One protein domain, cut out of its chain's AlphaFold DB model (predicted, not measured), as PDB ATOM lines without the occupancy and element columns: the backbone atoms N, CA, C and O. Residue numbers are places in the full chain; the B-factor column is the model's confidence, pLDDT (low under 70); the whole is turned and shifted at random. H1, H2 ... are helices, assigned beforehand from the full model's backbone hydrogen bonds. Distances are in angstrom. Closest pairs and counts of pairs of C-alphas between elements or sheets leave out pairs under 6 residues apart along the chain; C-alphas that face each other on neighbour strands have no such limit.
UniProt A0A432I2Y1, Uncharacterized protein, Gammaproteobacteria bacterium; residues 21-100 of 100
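Overview. This is residues 21 to 100 of the 100 residues of an uncharacterized protein of Gammaproteobacteria bacterium (UniProt A0A432I2Y1). A long straight helix, H2, has the short helix H1 turned off at a corner at its beginning, while H3 stands about perpendicular to H2 near its other end, with the long link of residues 53 to 83 looping out past that end and folding back to H3. Residues 21 to 27 of H1 stick out, away from the rest. The printed part has 80 residues with three named helices, H1, H2 and H3 along the chain, and no named strand; the class is all helix. It is loose, with a radius of gyration of the C-alphas of 14.9 A, and elongated, spanning 43 by 25 by 22 A.

Arrangement. H1, residues 21 to 30, touches no helix, and its residues 21 to 27 stand free. A tight link of 2 residues joins it to H2, residues 33 to 52. H1 and H2 are only just apart, their closest C-alphas being 8.5 A from each other. H3, residues 84 to 98, is apart from H1. H2 and H3 only just touch, with 3 pairs of C-alphas within 8 A; H2 does so with residues 46 to 49 alone and H3 with residues 91 to 94 alone. Their closest C-alphas, those of Phe 46 and Ser 94, are 6.9 A apart. Their lines stand at 81 degrees, about perpendicular. In H1, H2 and H3 every O i to N i+4 pair is within hydrogen-bond range.

Along the chain. H1 runs from C-alpha 21 at (135.080, 161.090, 108.268) over 14.1 A. H2, the longest helix, covers 28.9 A and ends with C-alpha 52 at (165.267, 177.960, 115.165). H3 covers 20.9 A and ends with C-alpha 98 at (164.657, 173.584, 126.648).

Size, cuts and confidence. The C-alphas of Glu 22 and Val 62 are the two farthest apart, at 44.2 A. The printed part has no cut. The link from H2 to H3 is long, with 31 residues. The mean pLDDT of the printed part is 86.8; residues 64 to 65 and residue 100, the chain's last, are under 70.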
ATOM      1  N   GLU A  21     135.570 159.868 107.638       89.44
ATOM      2  CA  GLU A  21     135.080 161.090 108.268       89.44
ATOM      3  C   GLU A  21     134.522 160.830 109.676       89.44
ATOM      4  O   GLU A  21     134.799 161.591 110.610       89.44
ATOM      5  N   GLU A  22     133.757 159.749 109.859       88.00
ATOM      6  CA  GLU A  22     133.227 159.349 111.167       88.00
ATOM      7  C   GLU A  22     134.336 158.937 112.133       88.00
ATOM      8  O   GLU A  22     134.307 159.338 113.300       88.00
ATOM      9  N   GLU A  23     135.322 158.176 111.660       87.31
ATOM     10  CA  GLU A  23     136.483 157.790 112.465       87.31
ATOM     11  C   GLU A  23     137.296 159.012 112.884       87.31
ATOM     12  O   GLU A  23     137.576 159.186 114.072       87.31
ATOM     13  N   THR A  24     137.572 159.922 111.950       87.69
ATOM     14  CA  THR A  24     138.308 161.164 112.222       87.69
ATOM     15  C   THR A  24     137.575 162.024 113.252       87.69
ATOM     16  O   THR A  24     138.167 162.498 114.225       87.69
ATOM     17  N   LYS A  25     136.253 162.186 113.105       89.06
ATOM     18  CA  LYS A  25     135.423 162.946 114.052       89.06
ATOM     19  C   LYS A  25     135.426 162.319 115.445       89.06
ATOM     20  O   LYS A  25     135.461 163.035 116.446       89.06
ATOM     21  N   MET A  26     135.380 160.993 115.524       84.81
ATOM     22  CA  MET A  26     135.414 160.277 116.796       84.81
ATOM     23  C   MET A  26     136.782 160.338 117.462       84.81
ATOM     24  O   MET A  26     136.824 160.551 118.668       84.81
ATOM     25  N   LEU A  27     137.872 160.238 116.701       83.00
ATOM     26  CA  LEU A  27     139.233 160.427 117.208       83.00
ATOM     27  C   LEU A  27     139.403 161.816 117.816       83.00
ATOM     28  O   LEU A  27     139.837 161.940 118.958       83.00
ATOM     29  N   VAL A  28     138.968 162.857 117.104       81.94
ATOM     30  CA  VAL A  28     138.975 164.223 117.634       81.94
ATOM     31  C   VAL A  28     138.171 164.274 118.934       81.94
ATOM     32  O   VAL A  28     138.693 164.721 119.956       81.94
ATOM     33  N   ASN A  29     136.934 163.769 118.936       82.94
ATOM     34  CA  ASN A  29     136.035 163.771 120.099       82.94
ATOM     35  C   ASN A  29     136.510 162.934 121.290       82.94
ATOM     36  O   ASN A  29     136.178 163.283 122.419       82.94
ATOM     37  N   ALA A  30     137.300 161.888 121.061       86.06
ATOM     38  CA  ALA A  30     137.867 161.056 122.113       86.06
ATOM     39  C   ALA A  30     138.964 161.782 122.908       86.06
ATOM     40  O   ALA A  30     139.164 161.476 124.080       86.06
ATOM     41  N   VAL A  31     139.652 162.760 122.304       78.94
ATOM     42  CA  VAL A  31     140.671 163.560 122.995       78.94
ATOM     43  C   VAL A  31     139.991 164.657 123.826       78.94
ATOM     44  O   VAL A  31     139.350 165.543 123.240       78.94
ATOM     45  N   PRO A  32     140.157 164.667 125.167       83.94
ATOM     46  CA  PRO A  32     139.624 165.722 126.024       83.94
ATOM     47  C   PRO A  32     140.091 167.109 125.577       83.94
ATOM     48  O   PRO A  32     141.234 167.286 125.153       83.94
ATOM     49  N   ILE A  33     139.228 168.119 125.705       76.50
ATOM     50  CA  ILE A  33     139.501 169.485 125.221       76.50
ATOM     51  C   ILE A  33     140.790 170.061 125.833       76.50
ATOM     52  O   ILE A  33     141.596 170.660 125.119       76.50
ATOM     53  N   SER A  34     141.024 169.833 127.127       74.25
ATOM     54  CA  SER A  34     142.247 170.257 127.822       74.25
ATOM     55  C   SER A  34     143.507 169.605 127.239       74.25
ATOM     56  O   SER A  34     144.532 170.271 127.093       74.25
ATOM     57  N   THR A  35     143.426 168.334 126.842       74.31
ATOM     58  CA  THR A  35     144.511 167.606 126.170       74.31
ATOM     59  C   THR A  35     144.735 168.121 124.752       74.31
ATOM     60  O   THR A  35     145.879 168.308 124.357       74.31
ATOM     61  N   ARG A  36     143.678 168.457 123.996       75.31
ATOM     62  CA  ARG A  36     143.826 169.052 122.651       75.31
ATOM     63  C   ARG A  36     144.624 170.353 122.683       75.31
ATOM     64  O   ARG A  36     145.461 170.579 121.813       75.31
ATOM     65  N   TYR A  37     144.360 171.208 123.673       71.06
ATOM     66  CA  TYR A  37     145.093 172.461 123.839       71.06
ATOM     67  C   TYR A  37     146.568 172.210 124.166       71.06
ATOM     68  O   TYR A  37     147.443 172.775 123.513       71.06
ATOM     69  N   LYS A  38     146.847 171.306 125.114       76.44
ATOM     70  CA  LYS A  38     148.220 170.911 125.464       76.44
ATOM     71  C   LYS A  38     148.973 170.324 124.271       76.44
ATOM     72  O   LYS A  38     150.117 170.699 124.058       76.44
ATOM     73  N   ASN A  39     148.320 169.497 123.455       81.44
ATOM     74  CA  ASN A  39     148.925 168.929 122.250       81.44
ATOM     75  C   ASN A  39     149.275 170.014 121.227       81.44
ATOM     76  O   ASN A  39     150.366 169.991 120.675       81.44
ATOM     77  N   ARG A  40     148.391 170.999 121.005       84.00
ATOM     78  CA  ARG A  40     148.697 172.143 120.127       84.00
ATOM     79  C   ARG A  40     149.873 172.963 120.644       84.00
ATOM     80  O   ARG A  40     150.694 173.405 119.850       84.00
ATOM     81  N   TRP A  41     149.934 173.177 121.956       86.19
ATOM     82  CA  TRP A  41     151.022 173.924 122.575       86.19
ATOM     83  C   TRP A  41     152.356 173.179 122.476       86.19
ATOM     84  O   TRP A  41     153.326 173.760 122.005       86.19
ATOM     85  N   ALA A  42     152.393 171.893 122.838       86.44
ATOM     86  CA  ALA A  42     153.590 171.061 122.731       86.44
ATOM     87  C   ALA A  42     154.070 170.949 121.278       86.44
ATOM     88  O   ALA A  42     155.259 171.077 121.009       86.44
ATOM     89  N   PHE A  43     153.130 170.792 120.340       87.88
ATOM     90  CA  PHE A  43     153.434 170.769 118.916       87.88
ATOM     91  C   PHE A  43     154.091 172.071 118.454       87.88
ATOM     92  O   PHE A  43     155.143 172.049 117.824       87.88
ATOM     93  N   LYS A  44     153.501 173.212 118.818       90.25
ATOM     94  CA  LYS A  44     154.061 174.518 118.483       90.25
ATOM     95  C   LYS A  44     155.447 174.725 119.098       90.25
ATOM     96  O   LYS A  44     156.331 175.210 118.412       90.25
ATOM     97  N   LEU A  45     155.637 174.343 120.360       90.50
ATOM     98  CA  LEU A  45     156.929 174.454 121.034       90.50
ATOM     99  C   LEU A  45     158.013 173.664 120.294       90.50
ATOM    100  O   LEU A  45     159.101 174.185 120.061       90.50
ATOM    101  N   PHE A  46     157.699 172.425 119.908       91.56
ATOM    102  CA  PHE A  46     158.616 171.587 119.146       91.56
ATOM    103  C   PHE A  46     158.917 172.184 117.767       91.56
ATOM    104  O   PHE A  46     160.077 172.258 117.381       91.56
ATOM    105  N   GLU A  47     157.900 172.668 117.053       91.62
ATOM    106  CA  GLU A  47     158.067 173.265 115.723       91.62
ATOM    107  C   GLU A  47     158.876 174.573 115.759       91.62
ATOM    108  O   GLU A  47     159.742 174.803 114.910       91.62
ATOM    109  N   ASP A  48     158.645 175.412 116.770       92.69
ATOM    110  CA  ASP A  48     159.398 176.648 116.980       92.69
ATOM    111  C   ASP A  48     160.876 176.329 117.276       92.69
ATOM    112  O   ASP A  48     161.768 176.912 116.653       92.69
ATOM    113  N   TRP A  49     161.145 175.361 118.164       93.81
ATOM    114  CA  TRP A  49     162.505 174.876 118.446       93.81
ATOM    115  C   TRP A  49     163.171 174.310 117.187       93.81
ATOM    116  O   TRP A  49     164.289 174.696 116.849       93.81
ATOM    117  N   ARG A  50     162.455 173.464 116.440       92.75
ATOM    118  CA  ARG A  50     162.911 172.843 115.191       92.75
ATOM    119  C   ARG A  50     163.356 173.876 114.161       92.75
ATOM    120  O   ARG A  50     164.406 173.735 113.539       92.75
ATOM    121  N   THR A  51     162.552 174.922 113.994       92.00
ATOM    122  CA  THR A  51     162.782 175.978 113.002       92.00
ATOM    123  C   THR A  51     163.977 176.856 113.369       92.00
ATOM    124  O   THR A  51     164.721 177.284 112.489       92.00
ATOM    125  N   GLN A  52     164.172 177.123 114.662       92.12
ATOM    126  CA  GLN A  52     165.267 177.960 115.165       92.12
ATOM    127  C   GLN A  52     166.591 177.199 115.287       92.12
ATOM    128  O   GLN A  52     167.657 177.815 115.357       92.12
ATOM    129  N   ARG A  53     166.541 175.864 115.315       92.06
ATOM    130  CA  ARG A  53     167.718 175.021 115.470       92.06
ATOM    131  C   ARG A  53     168.638 175.111 114.251       92.06
ATOM    132  O   ARG A  53     168.232 174.848 113.122       92.06
ATOM    133  N   PHE A  54     169.914 175.410 114.509       91.62
ATOM    134  CA  PHE A  54     170.954 175.429 113.479       91.62
ATOM    135  C   PHE A  54     171.399 174.021 113.066       91.62
ATOM    136  O   PHE A  54     171.472 173.725 111.876       91.62
ATOM    137  N   ASN A  55     171.691 173.141 114.034       92.88
ATOM    138  CA  ASN A  55     172.084 171.772 113.719       92.88
ATOM    139  C   ASN A  55     170.860 170.892 113.479       92.88
ATOM    140  O   ASN A  55     170.112 170.602 114.403       92.88
ATOM    141  N   LYS A  56     170.689 170.419 112.252       94.06
ATOM    142  CA  LYS A  56     169.573 169.543 111.884       94.06
ATOM    143  C   LYS A  56     170.014 168.136 111.505       94.06
ATOM    144  O   LYS A  56     169.176 167.304 111.171       94.06
ATOM    145  N   SER A  57     171.319 167.877 111.568       94.06
ATOM    146  CA  SER A  57     171.902 166.577 111.268       94.06
ATOM    147  C   SER A  57     172.124 165.792 112.561       94.06
ATOM    148  O   SER A  57     172.839 166.280 113.444       94.06
ATOM    149  N   PRO A  58     171.573 164.573 112.684       92.25
ATOM    150  CA  PRO A  58     171.745 163.749 113.874       92.25
ATOM    151  C   PRO A  58     173.193 163.275 114.021       92.25
ATOM    152  O   PRO A  58     173.663 163.098 115.137       92.25
ATOM    153  N   LEU A  59     173.945 163.157 112.923       91.62
ATOM    154  CA  LEU A  59     175.365 162.783 112.946       91.62
ATOM    155  C   LEU A  59     176.261 163.837 113.607       91.62
ATOM    156  O   LEU A  59     177.377 163.531 114.020       91.62
ATOM    157  N   LEU A  60     175.790 165.083 113.683       90.56
ATOM    158  CA  LEU A  60     176.483 166.180 114.361       90.56
ATOM    159  C   LEU A  60     176.020 166.343 115.817       90.56
ATOM    160  O   LEU A  60     176.533 167.202 116.532       90.56
ATOM    161  N   GLU A  61     175.045 165.544 116.257       89.56
ATOM    162  CA  GLU A  61     174.543 165.588 117.621       89.56
ATOM    163  C   GLU A  61     175.406 164.773 118.579       89.56
ATOM    164  O   GLU A  61     175.864 163.669 118.287       89.56
ATOM    165  N   VAL A  62     175.538 165.295 119.795       81.62
ATOM    166  CA  VAL A  62     175.983 164.499 120.937       81.62
ATOM    167  C   VAL A  62     174.746 163.889 121.586       81.62
ATOM    168  O   VAL A  62     173.860 164.617 122.049       81.62
ATOM    169  N   SER A  63     174.696 162.558 121.618       72.00
ATOM    170  CA  SER A  63     173.639 161.788 122.273       72.00
ATOM    171  C   SER A  63     174.187 161.047 123.487       72.00
ATOM    172  O   SER A  63     175.200 160.357 123.401       72.00
ATOM    173  N   ILE A  64     173.493 161.174 124.618       68.00
ATOM    174  CA  ILE A  64     173.744 160.367 125.824       68.00
ATOM    175  C   ILE A  64     173.056 158.995 125.694       68.00
ATOM    176  O   ILE A  64     173.434 158.025 126.348       68.00
ATOM    177  N   LEU A  65     172.038 158.907 124.836       68.12
ATOM    178  CA  LEU A  65     171.356 157.662 124.512       68.12
ATOM    179  C   LEU A  65     172.205 156.881 123.507       68.12
ATOM    180  O   LEU A  65     172.747 157.467 122.568       68.12
ATOM    181  N   ASN A  66     172.304 155.563 123.702       70.12
ATOM    182  CA  ASN A  66     172.972 154.644 122.778       70.12
ATOM    183  C   ASN A  66     172.106 154.451 121.521       70.12
ATOM    184  O   ASN A  66     171.491 153.406 121.317       70.12
ATOM    185  N   THR A  67     171.985 155.521 120.742       79.69
ATOM    186  CA  THR A  67     171.161 155.612 119.541       79.69
ATOM    187  C   THR A  67     172.072 155.518 118.329       79.69
ATOM    188  O   THR A  67     173.090 156.207 118.263       79.69
ATOM    189  N   ASN A  68     171.709 154.685 117.354       87.31
ATOM    190  CA  ASN A  68     172.413 154.657 116.079       87.31
ATOM    191  C   ASN A  68     172.072 155.921 115.275       87.31
ATOM    192  O   ASN A  68     171.051 155.960 114.596       87.31
ATOM    193  N   LEU A  69     172.928 156.942 115.355       89.06
ATOM    194  CA  LEU A  69     172.707 158.241 114.709       89.06
ATOM    195  C   LEU A  69     172.646 158.160 113.176       89.06
ATOM    196  O   LEU A  69     172.060 159.040 112.558       89.06
ATOM    197  N   GLU A  70     173.199 157.111 112.560       90.12
ATOM    198  CA  GLU A  70     173.116 156.893 111.108       90.12
ATOM    199  C   GLU A  70     171.717 156.470 110.647       90.12
ATOM    200  O   GLU A  70     171.366 156.669 109.487       90.12
ATOM    201  N   ALA A  71     170.919 155.885 111.544       90.94
ATOM    202  CA  ALA A  71     169.546 155.474 111.261       90.94
ATOM    203  C   ALA A  71     168.522 156.592 111.525       90.94
ATOM    204  O   ALA A  71     167.351 156.437 111.190       90.94
ATOM    205  N   ILE A  72     168.955 157.701 112.129       93.19
ATOM    206  CA  ILE A  72     168.089 158.828 112.468       93.19
ATOM    207  C   ILE A  72     167.969 159.759 111.264       93.19
ATOM    208  O   ILE A  72     168.956 160.138 110.635       93.19
ATOM    209  N   GLU A  73     166.740 160.154 110.956       95.31
ATOM    210  CA  GLU A  73     166.451 161.107 109.889       95.31
ATOM    211  C   GLU A  73     166.804 162.537 110.306       95.31
ATOM    212  O   GLU A  73     166.740 162.906 111.481       95.31
ATOM    213  N   ASN A  74     167.154 163.374 109.330       94.31
ATOM    214  CA  ASN A  74     167.445 164.783 109.575       94.31
ATOM    215  C   ASN A  74     166.208 165.533 110.064       94.31
ATOM    216  O   ASN A  74     165.096 165.290 109.609       94.31
ATOM    217  N   LEU A  75     166.418 166.532 110.917       93.69
ATOM    218  CA  LEU A  75     165.341 167.328 111.505       93.69
ATOM    219  C   LEU A  75     164.570 168.192 110.476       93.69
ATOM    220  O   LEU A  75     163.465 168.669 110.751       93.69
ATOM    221  N   ASP A  76     165.151 168.402 109.291       90.69
ATOM    222  CA  ASP A  76     164.494 169.073 108.162       90.69
ATOM    223  C   ASP A  76     163.349 168.256 107.551       90.69
ATOM    224  O   ASP A  76     162.446 168.844 106.951       90.69
ATOM    225  N   GLU A  77     163.353 166.933 107.732       89.19
ATOM    226  CA  GLU A  77     162.265 166.081 107.264       89.19
ATOM    227  C   GLU A  77     160.948 166.418 107.980       89.19
ATOM    228  O   GLU A  77     160.909 166.975 109.084       89.19
ATOM    229  N   ASP A  78     159.831 166.097 107.333       86.94
ATOM    230  CA  ASP A  78     158.516 166.243 107.948       86.94
ATOM    231  C   ASP A  78     158.391 165.258 109.120       86.94
ATOM    232  O   ASP A  78     158.351 164.043 108.919       86.94
ATOM    233  N   PHE A  79     158.296 165.772 110.349       85.81
ATOM    234  CA  PHE A  79     158.200 164.952 111.560       85.81
ATOM    235  C   PHE A  79     156.940 164.063 111.578       85.81
ATOM    236  O   PHE A  79     156.904 163.076 112.306       85.81
ATOM    237  N   VAL A  80     155.909 164.376 110.774       84.94
ATOM    238  CA  VAL A  80     154.726 163.509 110.599       84.94
ATOM    239  C   VAL A  80     155.075 162.235 109.824       84.94
ATOM    240  O   VAL A  80     154.385 161.223 109.949       84.94
ATOM    241  N   ARG A  81     156.127 162.285 109.004       89.00
ATOM    242  CA  ARG A  81     156.590 161.187 108.144       89.00
ATOM    243  C   ARG A  81     157.822 160.474 108.684       89.00
ATOM    244  O   ARG A  81     158.128 159.395 108.185       89.00
ATOM    245  N   MET A  82     158.493 161.065 109.670       92.50
ATOM    246  CA  MET A  82     159.633 160.457 110.341       92.50
ATOM    247  C   MET A  82     159.279 159.100 110.937       92.50
ATOM    248  O   MET A  82     158.157 158.851 111.395       92.50
ATOM    249  N   THR A  83     160.284 158.237 110.998       93.62
ATOM    250  CA  THR A  83     160.206 157.025 111.795       93.62
ATOM    251  C   THR A  83     160.009 157.380 113.276       93.62
ATOM    252  O   THR A  83     160.470 158.431 113.739       93.62
ATOM    253  N   PRO A  84     159.345 156.506 114.055       91.50
ATOM    254  CA  PRO A  84     159.200 156.712 115.494       91.50
ATOM    255  C   PRO A  84     160.543 156.924 116.203       91.50
ATOM    256  O   PRO A  84     160.642 157.766 117.087       91.50
ATOM    257  N   GLU A  85     161.589 156.217 115.768       91.19
ATOM    258  CA  GLU A  85     162.941 156.309 116.331       91.19
ATOM    259  C   GLU A  85     163.553 157.700 116.114       91.19
ATOM    260  O   GLU A  85     164.068 158.302 117.059       91.19
ATOM    261  N   SER A  86     163.438 158.244 114.896       92.94
ATOM    262  CA  SER A  86     163.864 159.613 114.586       92.94
ATOM    263  C   SER A  86     163.100 160.644 115.412       92.94
ATOM    264  O   SER A  86     163.692 161.568 115.976       92.94
ATOM    265  N   LEU A  87     161.777 160.485 115.503       92.19
ATOM    266  CA  LEU A  87     160.919 161.417 116.221       92.19
ATOM    267  C   LEU A  87     161.226 161.428 117.725       92.19
ATOM    268  O   LEU A  87     161.390 162.500 118.307       92.19
ATOM    269  N   ASP A  88     161.358 160.253 118.342       91.31
ATOM    270  CA  ASP A  88     161.681 160.113 119.765       91.31
ATOM    271  C   ASP A  88     163.046 160.728 120.091       91.31
ATOM    272  O   ASP A  88     163.192 161.431 121.098       91.31
ATOM    273  N   PHE A  89     164.035 160.528 119.213       92.62
ATOM    274  CA  PHE A  89     165.346 161.154 119.341       92.62
ATOM    275  C   PHE A  89     165.244 162.686 119.353       92.62
ATOM    276  O   PHE A  89     165.724 163.334 120.289       92.62
ATOM    277  N   TRP A  90     164.586 163.277 118.351       93.00
ATOM    278  CA  TRP A  90     164.492 164.732 118.225       93.00
ATOM    279  C   TRP A  90     163.634 165.375 119.313       93.00
ATOM    280  O   TRP A  90     163.998 166.435 119.828       93.00
ATOM    281  N   ILE A  91     162.542 164.730 119.729       92.06
ATOM    282  CA  ILE A  91     161.749 165.182 120.877       92.06
ATOM    283  C   ILE A  91     162.607 165.155 122.142       92.06
ATOM    284  O   ILE A  91     162.665 166.156 122.859       92.06
ATOM    285  N   GLY A  92     163.321 164.056 122.396       90.62
ATOM    286  CA  GLY A  92     164.227 163.943 123.537       90.62
ATOM    287  C   GLY A  92     165.284 165.045 123.541       90.62
ATOM    288  O   GLY A  92     165.509 165.681 124.574       90.62
ATOM    289  N   LYS A  93     165.868 165.335 122.375       91.25
ATOM    290  CA  LYS A  93     166.835 166.423 122.216       91.25
ATOM    291  C   LYS A  93     166.221 167.794 122.499       91.25
ATOM    292  O   LYS A  93     166.816 168.579 123.232       91.25
ATOM    293  N   SER A  94     165.019 168.057 121.986       91.75
ATOM    294  CA  SER A  94     164.313 169.319 122.235       91.75
ATOM    295  C   SER A  94     164.058 169.552 123.723       91.75
ATOM    296  O   SER A  94     164.287 170.645 124.232       91.75
ATOM    297  N   ILE A  95     163.672 168.503 124.454       90.31
ATOM    298  CA  ILE A  95     163.421 168.581 125.893       90.31
ATOM    299  C   ILE A  95     164.722 168.854 126.648       90.31
ATOM    300  O   ILE A  95     164.731 169.704 127.535       90.31
ATOM    301  N   GLN A  96     165.812 168.165 126.294       88.62
ATOM    302  CA  GLN A  96     167.116 168.348 126.939       88.62
ATOM    303  C   GLN A  96     167.623 169.785 126.834       88.62
ATOM    304  O   GLN A  96     168.223 170.282 127.776       88.62
ATOM    305  N   GLU A  97     167.383 170.457 125.713       89.00
ATOM    306  CA  GLU A  97     167.863 171.824 125.511       89.00
ATOM    307  C   GLU A  97     166.937 172.895 126.061       89.00
ATOM    308  O   GLU A  97     167.405 173.949 126.474       89.00
ATOM    309  N   VAL A  98     165.626 172.648 126.064       84.69
ATOM    310  CA  VAL A  98     164.657 173.584 126.648       84.69
ATOM    311  C   VAL A  98     164.696 173.534 128.179       84.69
ATOM    312  O   VAL A  98     164.418 174.539 128.828       84.69
ATOM    313  N   ALA A  99     165.007 172.371 128.759       79.81
ATOM    314  CA  ALA A  99     165.095 172.177 130.208       79.81
ATOM    315  C   ALA A  99     166.519 172.318 130.779       79.81
ATOM    316  O   ALA A  99     166.669 172.280 132.003       79.81
ATOM    317  N   GLY A 100     167.530 172.398 129.909       60.75
ATOM    318  CA  GLY A 100     168.951 172.471 130.259       60.75
ATOM    319  C   GLY A 100     169.440 173.859 130.644       60.75
ATOM    320  O   GLY A 100     168.766 174.858 130.308       60.75
TER     321      GLY A 100